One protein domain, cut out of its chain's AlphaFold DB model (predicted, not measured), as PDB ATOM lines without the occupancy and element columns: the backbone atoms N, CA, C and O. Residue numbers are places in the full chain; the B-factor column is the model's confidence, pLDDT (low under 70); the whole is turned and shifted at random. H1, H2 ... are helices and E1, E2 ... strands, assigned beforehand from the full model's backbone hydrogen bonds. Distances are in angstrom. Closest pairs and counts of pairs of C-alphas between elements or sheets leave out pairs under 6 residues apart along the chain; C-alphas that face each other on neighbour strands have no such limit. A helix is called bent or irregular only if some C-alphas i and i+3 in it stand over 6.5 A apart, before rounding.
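This is residues 5 to 156 and 280 to 293 of the 296 residues of an uncharacterized protein of Epsilonproteobacteria bacterium (UniProt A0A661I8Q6). A strongly twisted parallel sheet of six strands makes the core, with H1 and H7 over one face and H5 over the other face at the edge strand E8. The helical hairpin H2 and H3 sits toward the other edge, at E3, and the short strands E4 and E6 make a small separate parallel sheet on the side away from H1. The printed part has 166 residues, with seven named helices and eight named strands that follow each other along the chain as E1 H1 E2 H2 H3 E3 E4 E5 H4 E6 E7 H5 E8 H6 H7; the large sheet runs E3 E2 E1 E5 E7 E8, and the class is mixed, helices and strands. The whole is compact, with a radius of gyration of the C-alphas of 15.1 A, and spans 43 by 36 by 27 A.

Find C-alpha 12 at (139.902, 146.767, 163.697), where E1, residues 12 to 15, begins. The large sheet also holds E2, 45 to 49, 13.3 A long; E3, 80 to 82; E5, 93 to 96; E7, 114 to 118, 13.6 A; and E8, 133 to 137, 13.1 A. E4 is 88 to 90 and E6 109 to 111. H1, 27 to 39, runs 18.7 A from C-alpha 27 at (154.582, 132.601, 166.171). Look next for H2, 55 to 65, 15.4 A; H3, 70 to 78, 12.0 A; H4, 100 to 103; H5, 123 to 128, 10.9 A; H6, 139 to 142; and H7, 283 to 292, 14.4 A, ending at (139.458, 153.040, 173.576).

Across E1 and E5, N 15 and O 95 are 2.9 A apart, within hydrogen-bond range; across E4 and E6, N 111 and O 89 are 2.8 A apart. E1, H1, E2; E2, H2 H3, E3; and E7, H5, E8 are strand-helix-strand units, parallel neighbour strands with helices between, with right-handed crossovers. H1 runs along the strands over E2 and E1 at a height over the sheet of 8.8 A; H7, on the same face, is over E7 at 10.1 A, and with the sheet they form two layers. H5, only just irregular with C-alphas 123 and 126 6.7 A apart, is over E8 on the opposite face. H2 and H3, a hairpin, touch at Arg 59 and Val 73, whose C-alphas are the closest at 7.1 A; both only graze the sheet. H4 touches H5, closest C-alphas Val 102 and Ile 125, 5.6 A; H6 is close to H5 but not clearly touching, closest C-alphas Lys 123 and Tyr 142, 6.0 A. Every O i to N i+4 pair is within hydrogen-bond range in H1, H2, H3 and H7; H5 has 0 of 2 but 2 of 3 O i to N i+3 pairs, and H4 and H6 are too short.

The C-alphas of Glu 70 and Asn 145 are the two farthest apart, 42.9 A. Residues 157 to 279 are not printed; C-alphas 156 and 280 are 8.2 A apart across the cut. Of the links printed whole, E1 to H1 is long and the others are tight. Residues 101 to 106 are under 70 in pLDDT; the mean of the printed part is 91.9.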
ATOM      1  N   VAL A   5     147.924 151.158 150.974       94.25
ATOM      2  CA  VAL A   5     146.719 150.358 151.216       94.25
ATOM      3  C   VAL A   5     145.750 151.144 152.092       94.25
ATOM      4  O   VAL A   5     146.116 151.663 153.149       94.25
ATOM      5  N   ILE A   6     144.495 151.230 151.648       95.56
ATOM      6  CA  ILE A   6     143.414 151.883 152.390       95.56
ATOM      7  C   ILE A   6     142.389 150.826 152.795       95.56
ATOM      8  O   ILE A   6     141.720 150.241 151.949       95.56
ATOM      9  N   LEU A   7     142.241 150.639 154.098       95.88
ATOM     10  CA  LEU A   7     141.433 149.619 154.742       95.88
ATOM     11  C   LEU A   7     140.150 150.257 155.298       95.88
ATOM     12  O   LEU A   7     140.209 151.087 156.208       95.88
ATOM     13  N   LYS A   8     138.981 149.920 154.735       93.00
ATOM     14  CA  LYS A   8     137.704 150.603 155.051       93.00
ATOM     15  C   LYS A   8     136.593 149.703 155.589       93.00
ATOM     16  O   LYS A   8     135.603 150.229 156.084       93.00
ATOM     17  N   GLU A   9     136.733 148.391 155.457       94.69
ATOM     18  CA  GLU A   9     135.634 147.438 155.668       94.69
ATOM     19  C   GLU A   9     135.436 147.072 157.142       94.69
ATOM     20  O   GLU A   9     134.307 146.921 157.607       94.69
ATOM     21  N   TYR A  10     136.536 146.988 157.887       97.50
ATOM     22  CA  TYR A  10     136.565 146.577 159.285       97.50
ATOM     23  C   TYR A  10     136.954 147.734 160.201       97.50
ATOM     24  O   TYR A  10     137.688 148.651 159.809       97.50
ATOM     25  N   ASP A  11     136.475 147.681 161.442       97.88
ATOM     26  CA  ASP A  11     136.791 148.684 162.454       97.88
ATOM     27  C   ASP A  11     138.141 148.425 163.140       97.88
ATOM     28  O   ASP A  11     138.741 149.361 163.671       97.88
ATOM     29  N   LEU A  12     138.619 147.177 163.131       98.50
ATOM     30  CA  LEU A  12     139.902 146.767 163.697       98.50
ATOM     31  C   LEU A  12     140.614 145.776 162.773       98.50
ATOM     32  O   LEU A  12     140.035 144.767 162.376       98.50
ATOM     33  N   TYR A  13     141.890 146.028 162.498       98.31
ATOM     34  CA  TYR A  13     142.760 145.090 161.788       98.31
ATOM     35  C   TYR A  13     143.775 144.495 162.760       98.31
ATOM     36  O   TYR A  13     144.437 145.240 163.477       98.31
ATOM     37  N   LEU A  14     143.894 143.170 162.789       98.44
ATOM     38  CA  LEU A  14     144.922 142.465 163.546       98.44
ATOM     39  C   LEU A  14     146.075 142.101 162.620       98.44
ATOM     40  O   LEU A  14     145.861 141.547 161.544       98.44
ATOM     41  N   THR A  15     147.293 142.400 163.038       96.19
ATOM     42  CA  THR A  15     148.501 142.146 162.256       96.19
ATOM     43  C   THR A  15     149.694 141.911 163.186       96.19
ATOM     44  O   THR A  15     149.554 141.921 164.408       96.19
ATOM     45  N   TYR A  16     150.871 141.711 162.615       93.06
ATOM     46  CA  TYR A  16     152.153 141.762 163.307       93.06
ATOM     47  C   TYR A  16     153.137 142.530 162.430       93.06
ATOM     48  O   TYR A  16     152.870 142.770 161.253       93.06
ATOM     49  N   SER A  17     154.244 142.967 163.010       89.88
ATOM     50  CA  SER A  17     155.210 143.836 162.352       89.88
ATOM     51  C   SER A  17     155.854 143.148 161.142       89.88
ATOM     52  O   SER A  17     156.183 141.965 161.183       89.88
ATOM     53  N   TRP A  18     156.074 143.904 160.063       87.50
ATOM     54  CA  TRP A  18     156.803 143.453 158.871       87.50
ATOM     55  C   TRP A  18     157.929 144.427 158.527       87.50
ATOM     56  O   TRP A  18     157.916 145.598 158.918       87.50
ATOM     57  N   GLY A  19     158.907 143.945 157.766       79.25
ATOM     58  CA  GLY A  19     160.043 144.742 157.315       79.25
ATOM     59  C   GLY A  19     160.648 144.204 156.024       79.25
ATOM     60  O   GLY A  19     159.981 143.528 155.239       79.25
ATOM     61  N   ASP A  20     161.930 144.493 155.813       73.62
ATOM     62  CA  ASP A  20     162.654 144.071 154.604       73.62
ATOM     63  C   ASP A  20     162.908 142.548 154.564       73.62
ATOM     64  O   ASP A  20     163.173 141.989 153.502       73.62
ATOM     65  N   TYR A  21     162.802 141.869 155.709       74.62
ATOM     66  CA  TYR A  21     162.985 140.423 155.839       74.62
ATOM     67  C   TYR A  21     161.644 139.684 155.787       74.62
ATOM     68  O   TYR A  21     160.591 140.262 156.056       74.62
ATOM     69  N   ASN A  22     161.676 138.403 155.415       76.75
ATOM     70  CA  ASN A  22     160.498 137.542 155.376       76.75
ATOM     71  C   ASN A  22     160.428 136.647 156.601       76.75
ATOM     72  O   ASN A  22     161.258 135.757 156.769       76.75
ATOM     73  N   HIS A  23     159.415 136.880 157.433       74.75
ATOM     74  CA  HIS A  23     159.132 136.018 158.576       74.75
ATOM     75  C   HIS A  23     158.361 134.757 158.171       74.75
ATOM     76  O   HIS A  23     158.398 133.771 158.907       74.75
ATOM     77  N   GLY A  24     157.673 134.777 157.021       83.06
ATOM     78  CA  GLY A  24     156.741 133.727 156.626       83.06
ATOM     79  C   GLY A  24     155.699 133.457 157.718       83.06
ATOM     80  O   GLY A  24     155.325 134.350 158.479       83.06
ATOM     81  N   VAL A  25     155.249 132.205 157.814       87.44
ATOM     82  CA  VAL A  25     154.391 131.748 158.918       87.44
ATOM     83  C   VAL A  25     155.236 131.594 160.184       87.44
ATOM     84  O   VAL A  25     156.139 130.758 160.233       87.44
ATOM     85  N   CYS A  26     154.913 132.361 161.226       86.94
ATOM     86  CA  CYS A  26     155.666 132.400 162.477       86.94
ATOM     87  C   CYS A  26     154.746 132.405 163.715       86.94
ATOM     88  O   CYS A  26     153.524 132.304 163.611       86.94
ATOM     89  N   GLY A  27     155.334 132.525 164.912       88.69
ATOM     90  CA  GLY A  27     154.582 132.601 166.171       88.69
ATOM     91  C   GLY A  27     153.537 133.723 166.189       88.69
ATOM     92  O   GLY A  27     152.406 133.490 166.611       88.69
ATOM     93  N   HIS A  28     153.879 134.900 165.657       91.62
ATOM     94  CA  HIS A  28     152.971 136.048 165.592       91.62
ATOM     95  C   HIS A  28     151.790 135.811 164.637       91.62
ATOM     96  O   HIS A  28     150.687 136.283 164.899       91.62
ATOM     97  N   THR A  29     151.964 134.999 163.585       94.44
ATOM     98  CA  THR A  29     150.850 134.564 162.725       94.44
ATOM     99  C   THR A  29     149.773 133.841 163.541       94.44
ATOM    100  O   THR A  29     148.583 134.093 163.360       94.44
ATOM    101  N   PHE A  30     150.180 132.974 164.474       95.62
ATOM    102  CA  PHE A  30     149.260 132.238 165.346       95.62
ATOM    103  C   PHE A  30     148.649 133.117 166.442       95.62
ATOM    104  O   PHE A  30     147.486 132.938 166.790       95.62
ATOM    105  N   GLU A  31     149.386 134.105 166.955       96.50
ATOM    106  CA  GLU A  31     148.798 135.117 167.842       96.50
ATOM    107  C   GLU A  31     147.679 135.882 167.124       96.50
ATOM    108  O   GLU A  31     146.574 135.974 167.645       96.50
ATOM    109  N   VAL A  32     147.896 136.359 165.896       97.56
ATOM    110  CA  VAL A  32     146.848 137.067 165.143       97.56
ATOM    111  C   VAL A  32     145.596 136.206 164.939       97.56
ATOM    112  O   VAL A  32     144.486 136.711 165.114       97.56
ATOM    113  N   ILE A  33     145.752 134.911 164.637       98.38
ATOM    114  CA  ILE A  33     144.620 133.976 164.513       98.38
ATOM    115  C   ILE A  33     143.867 133.841 165.845       98.38
ATOM    116  O   ILE A  33     142.640 133.949 165.856       98.38
ATOM    117  N   ASP A  34     144.580 133.635 166.958       98.19
ATOM    118  CA  ASP A  34     143.971 133.456 168.283       98.19
ATOM    119  C   ASP A  34     143.111 134.668 168.674       98.19
ATOM    120  O   ASP A  34     141.960 134.512 169.088       98.19
ATOM    121  N   TYR A  35     143.650 135.878 168.505       98.38
ATOM    122  CA  TYR A  35     142.942 137.109 168.864       98.38
ATOM    123  C   TYR A  35     141.835 137.452 167.873       98.38
ATOM    124  O   TYR A  35     140.778 137.915 168.297       98.38
ATOM    125  N   PHE A  36     142.013 137.196 166.575       98.56
ATOM    126  CA  PHE A  36     140.919 137.340 165.617       98.56
ATOM    127  C   PHE A  36     139.738 136.452 166.018       98.56
ATOM    128  O   PHE A  36     138.609 136.932 166.115       98.56
ATOM    129  N   TRP A  37     140.008 135.175 166.304       98.19
ATOM    130  CA  TRP A  37     138.972 134.217 166.668       98.19
ATOM    131  C   TRP A  37     138.232 134.614 167.949       98.19
ATOM    132  O   TRP A  37     137.018 134.427 168.041       98.19
ATOM    133  N   HIS A  38     138.951 135.195 168.911       97.81
ATOM    134  CA  HIS A  38     138.379 135.693 170.160       97.81
ATOM    135  C   HIS A  38     137.550 136.974 169.986       97.81
ATOM    136  O   HIS A  38     136.530 137.159 170.642       97.81
ATOM    137  N   LEU A  39     137.960 137.876 169.089       97.75
ATOM    138  CA  LEU A  39     137.339 139.198 168.946       97.75
ATOM    139  C   LEU A  39     136.197 139.255 167.923       97.75
ATOM    140  O   LEU A  39     135.340 140.133 168.038       97.75
ATOM    141  N   LYS A  40     136.164 138.354 166.933       96.81
ATOM    142  CA  LYS A  40     135.285 138.441 165.745       96.81
ATOM    143  C   LYS A  40     133.777 138.530 166.022       96.81
ATOM    144  O   LYS A  40     133.048 138.998 165.146       96.81
ATOM    145  N   ASP A  41     133.325 138.070 167.190       95.31
ATOM    146  CA  ASP A  41     131.910 138.079 167.602       95.31
ATOM    147  C   ASP A  41     131.557 139.319 168.443       95.31
ATOM    148  O   ASP A  41     130.398 139.553 168.782       95.31
ATOM    149  N   HIS A  42     132.558 140.127 168.790       96.25
ATOM    150  CA  HIS A  42     132.417 141.304 169.645       96.25
ATOM    151  C   HIS A  42     132.799 142.605 168.946       96.25
ATOM    152  O   HIS A  42     132.369 143.672 169.392       96.25
ATOM    153  N   ILE A  43     133.641 142.514 167.916       96.62
ATOM    154  CA  ILE A  43     134.203 143.625 167.154       96.62
ATOM    155  C   ILE A  43     134.210 143.214 165.679       96.62
ATOM    156  O   ILE A  43     134.637 142.110 165.339       96.62
ATOM    157  N   ASN A  44     133.782 144.115 164.792       97.38
ATOM    158  CA  ASN A  44     133.936 143.930 163.352       97.38
ATOM    159  C   ASN A  44     135.422 144.040 162.964       97.38
ATOM    160  O   ASN A  44     135.921 145.130 162.671       97.38
ATOM    161  N   CYS A  45     136.137 142.916 163.021       98.19
ATOM    162  CA  CYS A  45     137.578 142.848 162.811       98.19
ATOM    163  C   CYS A  45     137.992 141.887 161.688       98.19
ATOM    164  O   CYS A  45     137.255 140.965 161.327       98.19
ATOM    165  N   ALA A  46     139.198 142.117 161.167       98.62
ATOM    166  CA  ALA A  46     139.850 141.297 160.151       98.62
ATOM    167  C   ALA A  46     141.333 141.084 160.466       98.62
ATOM    168  O   ALA A  46     141.953 141.865 161.190       98.62
ATOM    169  N   ILE A  47     141.905 140.041 159.877       98.75
ATOM    170  CA  ILE A  47     143.344 139.796 159.848       98.75
ATOM    171  C   ILE A  47     143.945 140.553 158.658       98.75
ATOM    172  O   ILE A  47     143.419 140.509 157.548       98.75
ATOM    173  N   LEU A  48     145.074 141.219 158.875       97.44
ATOM    174  CA  LEU A  48     145.896 141.816 157.831       97.44
ATOM    175  C   LEU A  48     147.276 141.153 157.851       97.44
ATOM    176  O   LEU A  48     148.051 141.350 158.790       97.44
ATOM    177  N   LEU A  49     147.595 140.390 156.808       95.69
ATOM    178  CA  LEU A  49     148.904 139.765 156.643       95.69
ATOM    179  C   LEU A  49     149.749 140.570 155.664       95.69
ATOM    180  O   LEU A  49     149.426 140.673 154.478       95.69
ATOM    181  N   CYS A  50     150.848 141.115 156.187       92.44
ATOM    182  CA  CYS A  50     151.752 141.988 155.448       92.44
ATOM    183  C   CYS A  50     153.046 141.307 154.951       92.44
ATOM    184  O   CYS A  50     154.006 141.978 154.568       92.44
ATOM    185  N   GLU A  51     153.083 139.977 154.984       88.69
ATOM    186  CA  GLU A  51     154.244 139.134 154.676       88.69
ATOM    187  C   GLU A  51     154.092 138.406 153.332       88.69
ATOM    188  O   GLU A  51     153.057 138.493 152.673       88.69
ATOM    189  N   ASP A  52     155.127 137.665 152.924       89.19
ATOM    190  CA  ASP A  52     155.050 136.751 151.777       89.19
ATOM    191  C   ASP A  52     154.308 135.459 152.175       89.19
ATOM    192  O   ASP A  52     154.887 134.384 152.345       89.19
ATOM    193  N   ILE A  53     153.014 135.620 152.448       91.44
ATOM    194  CA  ILE A  53     152.077 134.561 152.815       91.44
ATOM    195  C   ILE A  53     150.887 134.686 151.874       91.44
ATOM    196  O   ILE A  53     150.193 135.701 151.882       91.44
ATOM    197  N   ASP A  54     150.636 133.645 151.087       93.38
ATOM    198  CA  ASP A  54     149.410 133.532 150.306       93.38
ATOM    199  C   ASP A  54     148.303 132.798 151.085       93.38
ATOM    200  O   ASP A  54     148.522 132.204 152.149       93.38
ATOM    201  N   GLU A  55     147.084 132.828 150.547       96.12
ATOM    202  CA  GLU A  55     145.920 132.187 151.164       96.12
ATOM    203  C   GLU A  55     146.123 130.682 151.384       96.12
ATOM    204  O   GLU A  55     145.718 130.138 152.412       96.12
ATOM    205  N   ARG A  56     146.801 129.995 150.457       95.56
ATOM    206  CA  ARG A  56     147.057 128.553 150.555       95.56
ATOM    207  C   ARG A  56     148.021 128.248 151.700       95.56
ATOM    208  O   ARG A  56     147.789 127.306 152.460       95.56
ATOM    209  N   MET A  57     149.101 129.013 151.826       94.19
ATOM    210  CA  MET A  57     150.056 128.920 152.928       94.19
ATOM    211  C   MET A  57     149.362 129.187 154.261       94.19
ATOM    212  O   MET A  57     149.548 128.417 155.205       94.19
ATOM    213  N   PHE A  58     148.520 130.220 154.324       96.44
ATOM    214  CA  PHE A  58     147.794 130.571 155.537       96.44
ATOM    215  C   PHE A  58     146.764 129.504 155.928       96.44
ATOM    216  O   PHE A  58     146.770 129.048 157.072       96.44
ATOM    217  N   ARG A  59     145.972 128.994 154.972       97.12
ATOM    218  CA  ARG A  59     145.070 127.849 155.186       97.12
ATOM    219  C   ARG A  59     145.831 126.653 155.753       97.12
ATOM    220  O   ARG A  59     145.412 126.081 156.755       97.12
ATOM    221  N   ASN A  60     146.972 126.304 155.155       94.81
ATOM    222  CA  ASN A  60     147.806 125.194 155.621       94.81
ATOM    223  C   ASN A  60     148.336 125.416 157.044       94.81
ATOM    224  O   ASN A  60     148.373 124.474 157.836       94.81
ATOM    225  N   ALA A  61     148.740 126.639 157.389       94.44
ATOM    226  CA  ALA A  61     149.165 126.972 158.745       94.44
ATOM    227  C   ALA A  61     148.025 126.770 159.755       94.44
ATOM    228  O   ALA A  61     148.238 126.146 160.796       94.44
ATOM    229  N   ILE A  62     146.814 127.229 159.417       96.56
ATOM    230  CA  ILE A  62     145.628 127.094 160.267       96.56
ATOM    231  C   ILE A  62     145.291 125.615 160.485       96.56
ATOM    232  O   ILE A  62     145.255 125.162 161.628       96.56
ATOM    233  N   ILE A  63     145.096 124.843 159.410       95.31
ATOM    234  CA  ILE A  63     144.650 123.448 159.534       95.31
ATOM    235  C   ILE A  63     145.696 122.562 160.210       95.31
ATOM    236  O   ILE A  63     145.325 121.578 160.826       95.31
ATOM    237  N   ASN A  64     146.992 122.867 160.121       93.06
ATOM    238  CA  ASN A  64     148.012 122.053 160.786       93.06
ATOM    239  C   ASN A  64     148.138 122.370 162.282       93.06
ATOM    240  O   ASN A  64     148.567 121.509 163.049       93.06
ATOM    241  N   LYS A  65     147.789 123.593 162.698       94.50
ATOM    242  CA  LYS A  65     147.931 124.052 164.086       94.50
ATOM    243  C   LYS A  65     146.653 123.879 164.901       94.50
ATOM    244  O   LYS A  65     146.731 123.556 166.086       94.50
ATOM    245  N   TYR A  66     145.500 124.082 164.271       96.31
ATOM    246  CA  TYR A  66     144.213 124.180 164.947       96.31
ATOM    247  C   TYR A  66     143.232 123.070 164.546       96.31
ATOM    248  O   TYR A  66     143.388 122.368 163.542       96.31
ATOM    249  N   ASN A  67     142.199 122.901 165.365       96.50
ATOM    250  CA  ASN A  67     141.093 121.964 165.181       96.50
ATOM    251  C   ASN A  67     139.825 122.631 164.603       96.50
ATOM    252  O   ASN A  67     138.735 122.085 164.754       96.50
ATOM    253  N   PHE A  68     139.959 123.798 163.960       97.81
ATOM    254  CA  PHE A  68     138.849 124.476 163.289       97.81
ATOM    255  C   PHE A  68     138.185 123.578 162.239       97.81
ATOM    256  O   PHE A  68     138.855 122.823 161.531       97.81
ATOM    257  N   THR A  69     136.864 123.687 162.127       98.12
ATOM    258  CA  THR A  69     136.106 123.081 161.023       98.12
ATOM    259  C   THR A  69     136.357 123.839 159.717       98.12
ATOM    260  O   THR A  69     136.740 125.006 159.749       98.12
ATOM    261  N   GLU A  70     136.087 123.224 158.562       98.00
ATOM    262  CA  GLU A  70     136.272 123.889 157.258       98.00
ATOM    263  C   GLU A  70     135.519 125.225 157.161       98.00
ATOM    264  O   GLU A  70     136.095 126.216 156.727       98.00
ATOM    265  N   GLY A  71     134.280 125.303 157.663       98.56
ATOM    266  CA  GLY A  71     133.518 126.558 157.664       98.56
ATOM    267  C   GLY A  71     134.124 127.647 158.559       98.56
ATOM    268  O   GLY A  71     134.037 128.832 158.242       98.56
ATOM    269  N   GLU A  72     134.776 127.270 159.663       98.56
ATOM    270  CA  GLU A  72     135.500 128.218 160.521       98.56
ATOM    271  C   GLU A  72     136.802 128.690 159.856       98.56
ATOM    272  O   GLU A  72     137.143 129.869 159.945       98.56
ATOM    273  N   VAL A  73     137.500 127.798 159.145       98.69
ATOM    274  CA  VAL A  73     138.675 128.153 158.335       98.69
ATOM    275  C   VAL A  73     138.279 129.110 157.215       98.69
ATOM    276  O   VAL A  73     138.912 130.152 157.056       98.69
ATOM    277  N   ASP A  74     137.204 128.818 156.484       98.56
ATOM    278  CA  ASP A  74     136.698 129.687 155.419       98.56
ATOM    279  C   ASP A  74     136.279 131.060 155.963       98.56
ATOM    280  O   ASP A  74     136.564 132.081 155.337       98.56
ATOM    281  N   LEU A  75     135.693 131.121 157.166       98.56
ATOM    282  CA  LEU A  75     135.417 132.388 157.845       98.56
ATOM    283  C   LEU A  75     136.702 133.180 158.124       98.56
ATOM    284  O   LEU A  75     136.747 134.372 157.815       98.56
ATOM    285  N   ILE A  76     137.740 132.543 158.681       98.69
ATOM    286  CA  ILE A  76     139.034 133.196 158.943       98.69
ATOM    287  C   ILE A  76     139.614 133.757 157.638       98.69
ATOM    288  O   ILE A  76     139.994 134.927 157.585       98.69
ATOM    289  N   LEU A  77     139.632 132.954 156.571       98.62
ATOM    290  CA  LEU A  77     140.176 133.357 155.273       98.62
ATOM    291  C   LEU A  77     139.365 134.487 154.632       98.62
ATOM    292  O   LEU A  77     139.950 135.455 154.157       98.62
ATOM    293  N   SER A  78     138.032 134.427 154.703       98.19
ATOM    294  CA  SER A  78     137.152 135.488 154.186       98.19
ATOM    295  C   SER A  78     137.344 136.834 154.895       98.19
ATOM    296  O   SER A  78     137.059 137.882 154.319       98.19
ATOM    297  N   ARG A  79     137.854 136.815 156.136       98.38
ATOM    298  CA  ARG A  79     138.216 138.001 156.923       98.38
ATOM    299  C   ARG A  79     139.729 138.215 157.007       98.38
ATOM    300  O   ARG A  79     140.206 138.828 157.962       98.38
ATOM    301  N   THR A  80     140.485 137.722 156.028       98.56
ATOM    302  CA  THR A  80     141.929 137.943 155.922       98.56
ATOM    303  C   THR A  80     142.260 138.742 154.670       98.56
ATOM    304  O   THR A  80     141.848 138.402 153.565       98.56
ATOM    305  N   ILE A  81     143.041 139.804 154.843       97.50
ATOM    306  CA  ILE A  81     143.531 140.660 153.767       97.50
ATOM    307  C   ILE A  81     145.028 140.406 153.603       97.50
ATOM    308  O   ILE A  81     145.796 140.554 154.555       97.50
ATOM    309  N   PHE A  82     145.442 140.054 152.387       95.44
ATOM    310  CA  PHE A  82     146.835 139.774 152.047       95.44
ATOM    311  C   PHE A  82     147.441 140.945 151.273       95.44
ATOM    312  O   PHE A  82     146.976 141.294 150.185       95.44
ATOM    313  N   HIS A  83     148.509 141.533 151.803       92.44
ATOM    314  CA  HIS A  83     149.261 142.581 151.117       92.44
ATOM    315  C   HIS A  83     150.753 142.418 151.360       92.44
ATOM    316  O   HIS A  83     151.218 142.593 152.467       92.44
ATOM    317  N   ASN A  84     151.557 142.189 150.329       88.56
ATOM    318  CA  ASN A  84     152.998 142.066 150.539       88.56
ATOM    319  C   ASN A  84     153.630 143.441 150.851       88.56
ATOM    320  O   ASN A  84     153.703 144.306 149.970       88.56
ATOM    321  N   ARG A  85     154.060 143.629 152.108       88.88
ATOM    322  CA  ARG A  85     154.874 144.747 152.617       88.88
ATOM    323  C   ARG A  85     154.453 146.138 152.115       88.88
ATOM    324  O   ARG A  85     155.232 146.821 151.442       88.88
ATOM    325  N   PRO A  86     153.227 146.596 152.424       90.94
ATOM    326  CA  PRO A  86     152.838 147.962 152.112       90.94
ATOM    327  C   PRO A  86     153.727 148.951 152.870       90.94
ATOM    328  O   PRO A  86     154.167 148.675 153.984       90.94
ATOM    329  N   ILE A  87     153.976 150.113 152.265       89.56
ATOM    330  CA  ILE A  87     154.781 151.178 152.890       89.56
ATOM    331  C   ILE A  87     153.918 152.213 153.613       89.56
ATOM    332  O   ILE A  87     154.430 153.074 154.319       89.56
ATOM    333  N   MET A  88     152.607 152.166 153.388       91.81
ATOM    334  CA  MET A  88     151.637 153.018 154.050       91.81
ATOM    335  C   MET A  88     150.331 152.251 154.201       91.81
ATOM    336  O   MET A  88     149.820 151.679 153.231       91.81
ATOM    337  N   LEU A  89     149.783 152.294 155.408       94.12
ATOM    338  CA  LEU A  89     148.464 151.781 155.730       94.12
ATOM    339  C   LEU A  89     147.592 152.907 156.261       94.12
ATOM    340  O   LEU A  89     148.010 153.684 157.119       94.12
ATOM    341  N   LYS A  90     146.344 152.941 155.804       95.81
ATOM    342  CA  LYS A  90     145.312 153.806 156.366       95.81
ATOM    343  C   LYS A  90     144.092 152.985 156.743       95.81
ATOM    344  O   LYS A  90     143.591 152.245 155.903       95.81
ATOM    345  N   GLY A  91     143.571 153.167 157.949       95.94
ATOM    346  CA  GLY A  91     142.351 152.501 158.404       95.94
ATOM    347  C   GLY A  91     141.793 153.120 159.680       95.94
ATOM    348  O   GLY A  91     142.238 154.186 160.099       95.94
ATOM    349  N   LYS A  92     140.791 152.475 160.289       96.69
ATOM    350  CA  LYS A  92     140.166 152.979 161.521       96.69
ATOM    351  C   LYS A  92     141.046 152.700 162.738       96.69
ATOM    352  O   LYS A  92     141.617 153.634 163.288       96.69
ATOM    353  N   ASN A  93     141.218 151.428 163.101       98.06
ATOM    354  CA  ASN A  93     142.090 151.000 164.195       98.06
ATOM    355  C   ASN A  93     142.926 149.780 163.783       98.06
ATOM    356  O   ASN A  93     142.504 149.003 162.922       98.06
ATOM    357  N   ILE A  94     144.092 149.594 164.402       97.25
ATOM    358  CA  ILE A  94     144.978 148.451 164.140       97.25
ATOM    359  C   ILE A  94     145.604 147.931 165.433       97.25
ATOM    360  O   ILE A  94     145.984 148.723 166.295       97.25
ATOM    361  N   LEU A  95     145.709 146.612 165.564       97.44
ATOM    362  CA  LEU A  95     146.388 145.923 166.655       97.44
ATOM    363  C   LEU A  95     147.518 145.070 166.088       97.44
ATOM    364  O   LEU A  95     147.286 144.170 165.284       97.44
ATOM    365  N   PHE A  96     148.730 145.346 166.545       95.19
ATOM    366  CA  PHE A  96     149.915 144.539 166.313       95.19
ATOM    367  C   PHE A  96     150.069 143.550 167.466       95.19
ATOM    368  O   PHE A  96     150.113 143.956 168.631       95.19
ATOM    369  N   THR A  97     150.151 142.254 167.170       94.19
ATOM    370  CA  THR A  97     150.368 141.234 168.208       94.19
ATOM    371  C   THR A  97     151.820 141.157 168.666       94.19
ATOM    372  O   THR A  97     152.146 140.370 169.549       94.19
ATOM    373  N   ASP A  98     152.692 142.004 168.130       88.75
ATOM    374  CA  ASP A  98     154.084 142.156 168.518       88.75
ATOM    375  C   ASP A  98     154.462 143.631 168.736       88.75
ATOM    376  O   ASP A  98     153.651 144.548 168.584       88.75
ATOM    377  N   GLY A  99     155.709 143.840 169.166       75.25
ATOM    378  CA  GLY A  99     156.227 145.138 169.588       75.25
ATOM    379  C   GLY A  99     157.407 145.653 168.767       75.25
ATOM    380  O   GLY A  99     158.060 146.615 169.168       75.25
ATOM    381  N   GLU A 100     157.725 145.033 167.628       72.81
ATOM    382  CA  GLU A 100     158.946 145.375 166.881       72.81
ATOM    383  C   GLU A 100     158.920 146.781 166.249       72.81
ATOM    384  O   GLU A 100     159.970 147.304 165.855       72.81
ATOM    385  N   ALA A 101     157.752 147.433 166.240       59.16
ATOM    386  CA  ALA A 101     157.508 148.781 165.728       59.16
ATOM    387  C   ALA A 101     158.425 149.880 166.272       59.16
ATOM    388  O   ALA A 101     158.648 150.884 165.600       59.16
ATOM    389  N   VAL A 102     158.995 149.688 167.459       57.81
ATOM    390  CA  VAL A 102     159.762 150.723 168.172       57.81
ATOM    391  C   VAL A 102     161.215 150.782 167.708       57.81
ATOM    392  O   VAL A 102     161.873 151.811 167.808       57.81
ATOM    393  N   THR A 103     161.721 149.701 167.116       53.97
ATOM    394  CA  THR A 103     163.149 149.559 166.788       53.97
ATOM    395  C   THR A 103     163.574 150.273 165.495       53.97
ATOM    396  O   THR A 103     164.671 150.039 164.990       53.97
ATOM    397  N   GLY A 104     162.709 151.110 164.909       54.62
ATOM    398  CA  GLY A 104     162.955 151.760 163.612       54.62
ATOM    399  C   GLY A 104     162.931 150.801 162.412       54.62
ATOM    400  O   GLY A 104     163.285 151.195 161.301       54.62
ATOM    401  N   LYS A 105     162.520 149.541 162.619       55.19
ATOM    402  CA  LYS A 105     162.447 148.503 161.576       55.19
ATOM    403  C   LYS A 105     161.168 148.550 160.742       55.19
ATOM    404  O   LYS A 105     161.192 148.123 159.590       55.19
ATOM    405  N   ILE A 106     160.076 149.090 161.287       65.19
ATOM    406  CA  ILE A 106     158.844 149.317 160.526       65.19
ATOM    407  C   ILE A 106     159.020 150.595 159.705       65.19
ATOM    408  O   ILE A 106     158.895 151.706 160.210       65.19
ATOM    409  N   LYS A 107     159.298 150.439 158.408       72.56
ATOM    410  CA  LYS A 107     159.389 151.543 157.431       72.56
ATOM    411  C   LYS A 107     158.016 151.941 156.865       72.56
ATOM    412  O   LYS A 107     157.913 152.352 155.712       72.56
ATOM    413  N   VAL A 108     156.963 151.755 157.655       85.56
ATOM    414  CA  VAL A 108     155.567 151.864 157.221       85.56
ATOM    415  C   VAL A 108     154.925 153.063 157.885       85.56
ATOM    416  O   VAL A 108     154.946 153.196 159.106       85.56
ATOM    417  N   GLU A 109     154.300 153.912 157.084       89.75
ATOM    418  CA  GLU A 109     153.489 155.008 157.590       89.75
ATOM    419  C   GLU A 109     152.094 154.501 157.988       89.75
ATOM    420  O   GLU A 109     151.356 153.950 157.167       89.75
ATOM    421  N   LEU A 110     151.734 154.665 159.262       92.06
ATOM    422  CA  LEU A 110     150.469 154.193 159.825       92.06
ATOM    423  C   LEU A 110     149.520 155.372 160.066       92.06
ATOM    424  O   LEU A 110     149.740 156.197 160.950       92.06
ATOM    425  N   LEU A 111     148.432 155.425 159.300       94.38
ATOM    426  CA  LEU A 111     147.387 156.441 159.400       94.38
ATOM    427  C   LEU A 111     146.109 155.816 159.975       94.38
ATOM    428  O   LEU A 111     145.182 155.466 159.240       94.38
ATOM    429  N   PHE A 112     146.075 155.668 161.301       95.06
ATOM    430  CA  PHE A 112     144.951 155.101 162.055       95.06
ATOM    431  C   PHE A 112     144.503 156.039 163.179       95.06
ATOM    432  O   PHE A 112     145.280 156.865 163.663       95.06
ATOM    433  N   ASN A 113     143.253 155.899 163.621       96.12
ATOM    434  CA  ASN A 113     142.726 156.642 164.768       96.12
ATOM    435  C   ASN A 113     143.341 156.133 166.077       96.12
ATOM    436  O   ASN A 113     143.687 156.933 166.949       96.12
ATOM    437  N   LYS A 114     143.457 154.804 166.199       97.19
ATOM    438  CA  LYS A 114     144.031 154.105 167.351       97.19
ATOM    439  C   LYS A 114     144.938 152.967 166.880       97.19
ATOM    440  O   LYS A 114     144.582 152.218 165.966       97.19
ATOM    441  N   ILE A 115     146.104 152.849 167.503       95.44
ATOM    442  CA  ILE A 115     147.112 151.820 167.237       95.44
ATOM    443  C   ILE A 115     147.403 151.102 168.554       95.44
ATOM    444  O   ILE A 115     147.708 151.747 169.554       95.44
ATOM    445  N   PHE A 116     147.324 149.779 168.549       96.50
ATOM    446  CA  PHE A 116     147.586 148.927 169.702       96.50
ATOM    447  C   PHE A 116     148.788 148.037 169.413       96.50
ATOM    448  O   PHE A 116     148.891 147.490 168.319       96.50
ATOM    449  N   TYR A 117     149.662 147.860 170.395       94.75
ATOM    450  CA  TYR A 117     150.785 146.932 170.330       94.75
ATOM    451  C   TYR A 117     150.739 145.990 171.522       94.75
ATOM    452  O   TYR A 117     150.578 146.443 172.659       94.75
ATOM    453  N   PHE A 118     150.944 144.697 171.292       94.75
ATOM    454  CA  PHE A 118     151.393 143.813 172.359       94.75
ATOM    455  C   PHE A 118     152.904 143.887 172.447       94.75
ATOM    456  O   PHE A 118     153.604 143.606 171.477       94.75
ATOM    457  N   ALA A 119     153.432 144.228 173.615       90.75
ATOM    458  CA  ALA A 119     154.869 144.313 173.765       90.75
ATOM    459  C   ALA A 119     155.541 142.964 173.470       90.75
ATOM    460  O   ALA A 119     155.135 141.905 173.955       90.75
ATOM    461  N   CYS A 120     156.588 143.025 172.652       84.31
ATOM    462  CA  CYS A 120     157.572 141.968 172.531       84.31
ATOM    463  C   CYS A 120     158.938 142.576 172.216       84.31
ATOM    464  O   CYS A 120     159.045 143.546 171.468       84.31
ATOM    465  N   GLY A 121     159.987 141.998 172.794       80.38
ATOM    466  CA  GLY A 121     161.357 142.444 172.587       80.38
ATOM    467  C   GLY A 121     161.704 143.649 173.454       80.38
ATOM    468  O   GLY A 121     161.748 143.523 174.674       80.38
ATOM    469  N   ASP A 122     161.993 144.780 172.815       82.12
ATOM    470  CA  ASP A 122     162.654 145.944 173.412       82.12
ATOM    471  C   ASP A 122     161.819 146.618 174.518       82.12
ATOM    472  O   ASP A 122     160.642 146.921 174.323       82.12
ATOM    473  N   LYS A 123     162.439 146.890 175.677       83.88
ATOM    474  CA  LYS A 123     161.785 147.571 176.807       83.88
ATOM    475  C   LYS A 123     161.407 149.026 176.494       83.88
ATOM    476  O   LYS A 123     160.478 149.541 177.110       83.88
ATOM    477  N   SER A 124     162.053 149.665 175.516       85.69
ATOM    478  CA  SER A 124     161.736 151.030 175.063       85.69
ATOM    479  C   SER A 124     160.377 151.155 174.366       85.69
ATOM    480  O   SER A 124     159.919 152.270 174.119       85.69
ATOM    481  N   ILE A 125     159.671 150.044 174.103       86.19
ATOM    482  CA  ILE A 125     158.316 150.083 173.537       86.19
ATOM    483  C   ILE A 125     157.348 150.954 174.329       86.19
ATOM    484  O   ILE A 125     156.418 151.527 173.776       86.19
ATOM    485  N   VAL A 126     157.567 151.119 175.626       87.69
ATOM    486  CA  VAL A 126     156.704 151.978 176.437       87.69
ATOM    487  C   VAL A 126     156.803 153.464 176.106       87.69
ATOM    488  O   VAL A 126     155.916 154.225 176.487       87.69
ATOM    489  N   ASP A 127     157.847 153.893 175.398       88.88
ATOM    490  CA  ASP A 127     158.068 155.304 175.088       88.88
ATOM    491  C   ASP A 127     157.268 155.787 173.868       88.88
ATOM    492  O   ASP A 127     157.142 156.992 173.666       88.88
ATOM    493  N   ILE A 128     156.653 154.875 173.097       87.69
ATOM    494  CA  ILE A 128     155.743 155.238 171.992       87.69
ATOM    495  C   ILE A 128     154.291 155.438 172.443       87.69
ATOM    496  O   ILE A 128     153.430 155.738 171.616       87.69
ATOM    497  N   VAL A 129     153.995 155.240 173.732       91.12
ATOM    498  CA  VAL A 129     152.640 155.401 174.272       91.12
ATOM    499  C   VAL A 129     152.192 156.854 174.118       91.12
ATOM    500  O   VAL A 129     152.857 157.785 174.569       91.12
ATOM    501  N   THR A 130     151.030 157.047 173.499       91.88
ATOM    502  CA  THR A 130     150.385 158.353 173.300       91.88
ATOM    503  C   THR A 130     148.868 158.205 173.436       91.88
ATOM    504  O   THR A 130     148.352 157.105 173.593       91.88
ATOM    505  N   GLU A 131     148.107 159.291 173.291       92.31
ATOM    506  CA  GLU A 131     146.634 159.243 173.262       92.31
ATOM    507  C   GLU A 131     146.048 158.400 172.099       92.31
ATOM    508  O   GLU A 131     144.871 158.016 172.119       92.31
ATOM    509  N   LYS A 132     146.854 158.129 171.060       93.75
ATOM    510  CA  LYS A 132     146.482 157.310 169.893       93.75
ATOM    511  C   LYS A 132     147.176 155.953 169.871       93.75
ATOM    512  O   LYS A 132     146.738 155.083 169.123       93.75
ATOM    513  N   VAL A 133     148.239 155.776 170.650       93.81
ATOM    514  CA  VAL A 133     149.096 154.589 170.617       93.81
ATOM    515  C   VAL A 133     149.115 153.936 171.989       93.81
ATOM    516  O   VAL A 133     149.610 154.511 172.955       93.81
ATOM    517  N   PHE A 134     148.607 152.713 172.054       95.44
ATOM    518  CA  PHE A 134     148.473 151.928 173.270       95.44
ATOM    519  C   PHE A 134     149.442 150.758 173.227       95.44
ATOM    520  O   PHE A 134     149.550 150.063 172.217       95.44
ATOM    521  N   VAL A 135     150.113 150.511 174.346       95.12
ATOM    522  CA  VAL A 135     151.003 149.364 174.510       95.12
ATOM    523  C   VAL A 135     150.462 148.511 175.645       95.12
ATOM    524  O   VAL A 135     150.343 148.984 176.776       95.12
ATOM    525  N   LEU A 136     150.135 147.263 175.331       96.25
ATOM    526  CA  LEU A 136     149.711 146.246 176.278       96.25
ATOM    527  C   LEU A 136     150.898 145.321 176.553       96.25
ATOM    528  O   LEU A 136     151.499 144.789 175.618       96.25
ATOM    529  N   LEU A 137     151.268 145.150 177.819       94.69
ATOM    530  CA  LEU A 137     152.497 144.456 178.194       94.69
ATOM    531  C   LEU A 137     152.396 143.758 179.544       94.69
ATOM    532  O   LEU A 137     151.642 144.173 180.422       94.69
ATOM    533  N   ASP A 138     153.213 142.729 179.751       95.12
ATOM    534  CA  ASP A 138     153.360 142.136 181.073       95.12
ATOM    535  C   ASP A 138     154.280 143.021 181.926       95.12
ATOM    536  O   ASP A 138     155.504 143.009 181.781       95.12
ATOM    537  N   GLN A 139     153.687 143.815 182.821       95.44
ATOM    538  CA  GLN A 139     154.435 144.717 183.708       95.44
ATOM    539  C   GLN A 139     155.430 143.979 184.619       95.44
ATOM    540  O   GLN A 139     156.388 144.599 185.077       95.44
ATOM    541  N   ARG A 140     155.260 142.664 184.835       94.50
ATOM    542  CA  ARG A 140     156.227 141.829 185.563       94.50
ATOM    543  C   ARG A 140     157.524 141.651 184.768       94.50
ATOM    544  O   ARG A 140     158.600 141.618 185.349       94.50
ATOM    545  N   VAL A 141     157.414 141.564 183.440       93.38
ATOM    546  CA  VAL A 141     158.531 141.378 182.500       93.38
ATOM    547  C   VAL A 141     159.200 142.711 182.176       93.38
ATOM    548  O   VAL A 141     160.421 142.833 182.210       93.38
ATOM    549  N   TYR A 142     158.402 143.727 181.852       91.69
ATOM    550  CA  TYR A 142     158.909 145.024 181.397       91.69
ATOM    551  C   TYR A 142     159.266 145.982 182.538       91.69
ATOM    552  O   TYR A 142     159.906 146.997 182.278       91.69
ATOM    553  N   GLU A 143     158.882 145.654 183.777       92.12
ATOM    554  CA  GLU A 143     159.247 146.384 185.000       92.12
ATOM    555  C   GLU A 143     158.929 147.885 184.908       92.12
ATOM    556  O   GLU A 143     159.738 148.755 185.223       92.12
ATOM    557  N   THR A 144     157.728 148.199 184.422       90.12
ATOM    558  CA  THR A 144     157.292 149.563 184.116       90.12
ATOM    559  C   THR A 144     155.811 149.738 184.406       90.12
ATOM    560  O   THR A 144     155.018 148.809 184.257       90.12
ATOM    561  N   ASN A 145     155.430 150.950 184.808       88.69
ATOM    562  CA  ASN A 145     154.037 151.359 184.973       88.69
ATOM    563  C   ASN A 145     153.482 152.091 183.739       88.69
ATOM    564  O   ASN A 145     152.304 152.447 183.722       88.69
ATOM    565  N   LYS A 146     154.312 152.332 182.716       90.25
ATOM    566  CA  LYS A 146     153.874 152.874 181.428       90.25
ATOM    567  C   LYS A 146     153.221 151.764 180.598       90.25
ATOM    568  O   LYS A 146     153.746 150.656 180.521       90.25
ATOM    569  N   GLY A 147     152.112 152.082 179.935       92.94
ATOM    570  CA  GLY A 147     151.312 151.103 179.199       92.94
ATOM    571  C   GLY A 147     150.335 150.336 180.093       92.94
ATOM    572  O   GLY A 147     150.212 150.588 181.291       92.94
ATOM    573  N   THR A 148     149.609 149.405 179.491       96.06
ATOM    574  CA  THR A 148     148.523 148.666 180.135       96.06
ATOM    575  C   THR A 148     148.976 147.251 180.470       96.06
ATOM    576  O   THR A 148     149.458 146.538 179.592       96.06
ATOM    577  N   HIS A 149     148.809 146.826 181.727       96.88
ATOM    578  CA  HIS A 149     149.132 145.456 182.119       96.88
ATOM    579  C   HIS A 149     148.273 144.449 181.347       96.88
ATOM    580  O   HIS A 149     147.046 144.489 181.418       96.88
ATOM    581  N   TYR A 150     148.928 143.547 180.624       96.06
ATOM    582  CA  TYR A 150     148.295 142.491 179.858       96.06
ATOM    583  C   TYR A 150     149.278 141.350 179.591       96.06
ATOM    584  O   TYR A 150     150.316 141.535 178.953       96.06
ATOM    585  N   ILE A 151     148.928 140.151 180.047       95.19
ATOM    586  CA  ILE A 151     149.675 138.933 179.736       95.19
ATOM    587  C   ILE A 151     149.101 138.374 178.438       95.19
ATOM    588  O   ILE A 151     147.914 138.049 178.387       95.19
ATOM    589  N   LYS A 152     149.929 138.251 177.390       95.00
ATOM    590  CA  LYS A 152     149.472 137.681 176.117       95.00
ATOM    591  C   LYS A 152     148.924 136.270 176.326       95.00
ATOM    592  O   LYS A 152     149.611 135.410 176.887       95.00
ATOM    593  N   LYS A 153     147.723 136.040 175.804       95.88
ATOM    594  CA  LYS A 153     146.989 134.779 175.914       95.88
ATOM    595  C   LYS A 153     146.990 133.979 174.613       95.88
ATOM    596  O   LYS A 153     147.324 134.505 173.552       95.88
ATOM    597  N   MET A 154     146.623 132.706 174.720       95.75
ATOM    598  CA  MET A 154     146.584 131.732 173.626       95.75
ATOM    599  C   MET A 154     145.234 131.019 173.579       95.75
ATOM    600  O   MET A 154     144.610 130.789 174.615       95.75
ATOM    601  N   ASN A 155     144.799 130.618 172.385       95.75
ATOM    602  CA  ASN A 155     143.598 129.798 172.229       95.75
ATOM    603  C   ASN A 155     143.932 128.304 172.314       95.75
ATOM    604  O   ASN A 155     144.017 127.610 171.298       95.75
ATOM    605  N   PHE A 156     144.143 127.804 173.534       94.81
ATOM    606  CA  PHE A 156     144.508 126.401 173.734       94.81
ATOM    607  C   PHE A 156     143.421 125.429 173.266       94.81
ATOM    608  O   PHE A 156     143.739 124.426 172.635       94.81
ATOM    609  N   ASP A 280     140.110 132.154 175.936       87.25
ATOM    610  CA  ASP A 280     138.680 131.846 175.716       87.25
ATOM    611  C   ASP A 280     137.693 132.603 176.620       87.25
ATOM    612  O   ASP A 280     136.518 132.747 176.288       87.25
ATOM    613  N   LYS A 281     138.152 133.079 177.782       80.25
ATOM    614  CA  LYS A 281     137.348 133.855 178.745       80.25
ATOM    615  C   LYS A 281     137.901 135.258 178.978       80.25
ATOM    616  O   LYS A 281     137.571 135.904 179.972       80.25
ATOM    617  N   ASP A 282     138.785 135.725 178.102       90.00
ATOM    618  CA  ASP A 282     139.467 136.993 178.290       90.00
ATOM    619  C   ASP A 282     138.594 138.185 177.918       90.00
ATOM    620  O   ASP A 282     138.639 138.707 176.803       90.00
ATOM    621  N   GLN A 283     137.814 138.654 178.885       94.06
ATOM    622  CA  GLN A 283     136.979 139.828 178.682       94.06
ATOM    623  C   GLN A 283     137.782 141.136 178.697       94.06
ATOM    624  O   GLN A 283     137.298 142.155 178.206       94.06
ATOM    625  N   PHE A 284     139.013 141.110 179.223       96.81
ATOM    626  CA  PHE A 284     139.833 142.307 179.369       96.81
ATOM    627  C   PHE A 284     140.125 142.955 178.017       96.81
ATOM    628  O   PHE A 284     139.794 144.121 177.828       96.81
ATOM    629  N   ILE A 285     140.688 142.207 177.060       96.81
ATOM    630  CA  ILE A 285     141.078 142.776 175.762       96.81
ATOM    631  C   ILE A 285     139.870 143.303 174.978       96.81
ATOM    632  O   ILE A 285     139.954 144.353 174.345       96.81
ATOM    633  N   ILE A 286     138.722 142.624 175.073       96.94
ATOM    634  CA  ILE A 286     137.473 143.059 174.437       96.94
ATOM    635  C   ILE A 286     137.020 144.400 175.022       96.94
ATOM    636  O   ILE A 286     136.728 145.331 174.271       96.94
ATOM    637  N   ASN A 287     136.960 144.501 176.352       97.44
ATOM    638  CA  ASN A 287     136.511 145.713 177.034       97.44
ATOM    639  C   ASN A 287     137.491 146.863 176.799       97.44
ATOM    640  O   ASN A 287     137.073 147.944 176.397       97.44
ATOM    641  N   PHE A 288     138.789 146.596 176.930       97.69
ATOM    642  CA  PHE A 288     139.844 147.572 176.693       97.69
ATOM    643  C   PHE A 288     139.760 148.173 175.285       97.69
ATOM    644  O   PHE A 288     139.831 149.391 175.120       97.69
ATOM    645  N   LEU A 289     139.561 147.341 174.259       97.38
ATOM    646  CA  LEU A 289     139.387 147.828 172.893       97.38
ATOM    647  C   LEU A 289     138.111 148.668 172.754       97.38
ATOM    648  O   LEU A 289     138.158 149.717 172.117       97.38
ATOM    649  N   LYS A 290     136.987 148.241 173.348       96.00
ATOM    650  CA  LYS A 290     135.695 148.957 173.287       96.00
ATOM    651  C   LYS A 290     135.707 150.298 174.015       96.00
ATOM    652  O   LYS A 290     135.019 151.218 173.594       96.00
ATOM    653  N   GLU A 291     136.484 150.415 175.082       95.75
ATOM    654  CA  GLU A 291     136.655 151.666 175.828       95.75
ATOM    655  C   GLU A 291     137.529 152.675 175.072       95.75
ATOM    656  O   GLU A 291     137.346 153.882 175.212       95.75
ATOM    657  N   ASN A 292     138.470 152.194 174.252       95.00
ATOM    658  CA  ASN A 292     139.458 153.040 173.576       95.00
ATOM    659  C   ASN A 292     139.171 153.279 172.085       95.00
ATOM    660  O   ASN A 292     139.829 154.125 171.468       95.00
ATOM    661  N   CYS A 293     138.204 152.565 171.506       91.25
ATOM    662  CA  CYS A 293     137.778 152.692 170.114       91.25
ATOM    663  C   CYS A 293     136.266 152.864 170.003       91.25
ATOM    664  O   CYS A 293     135.494 152.217 170.700       91.25
TER     665      CYS A 293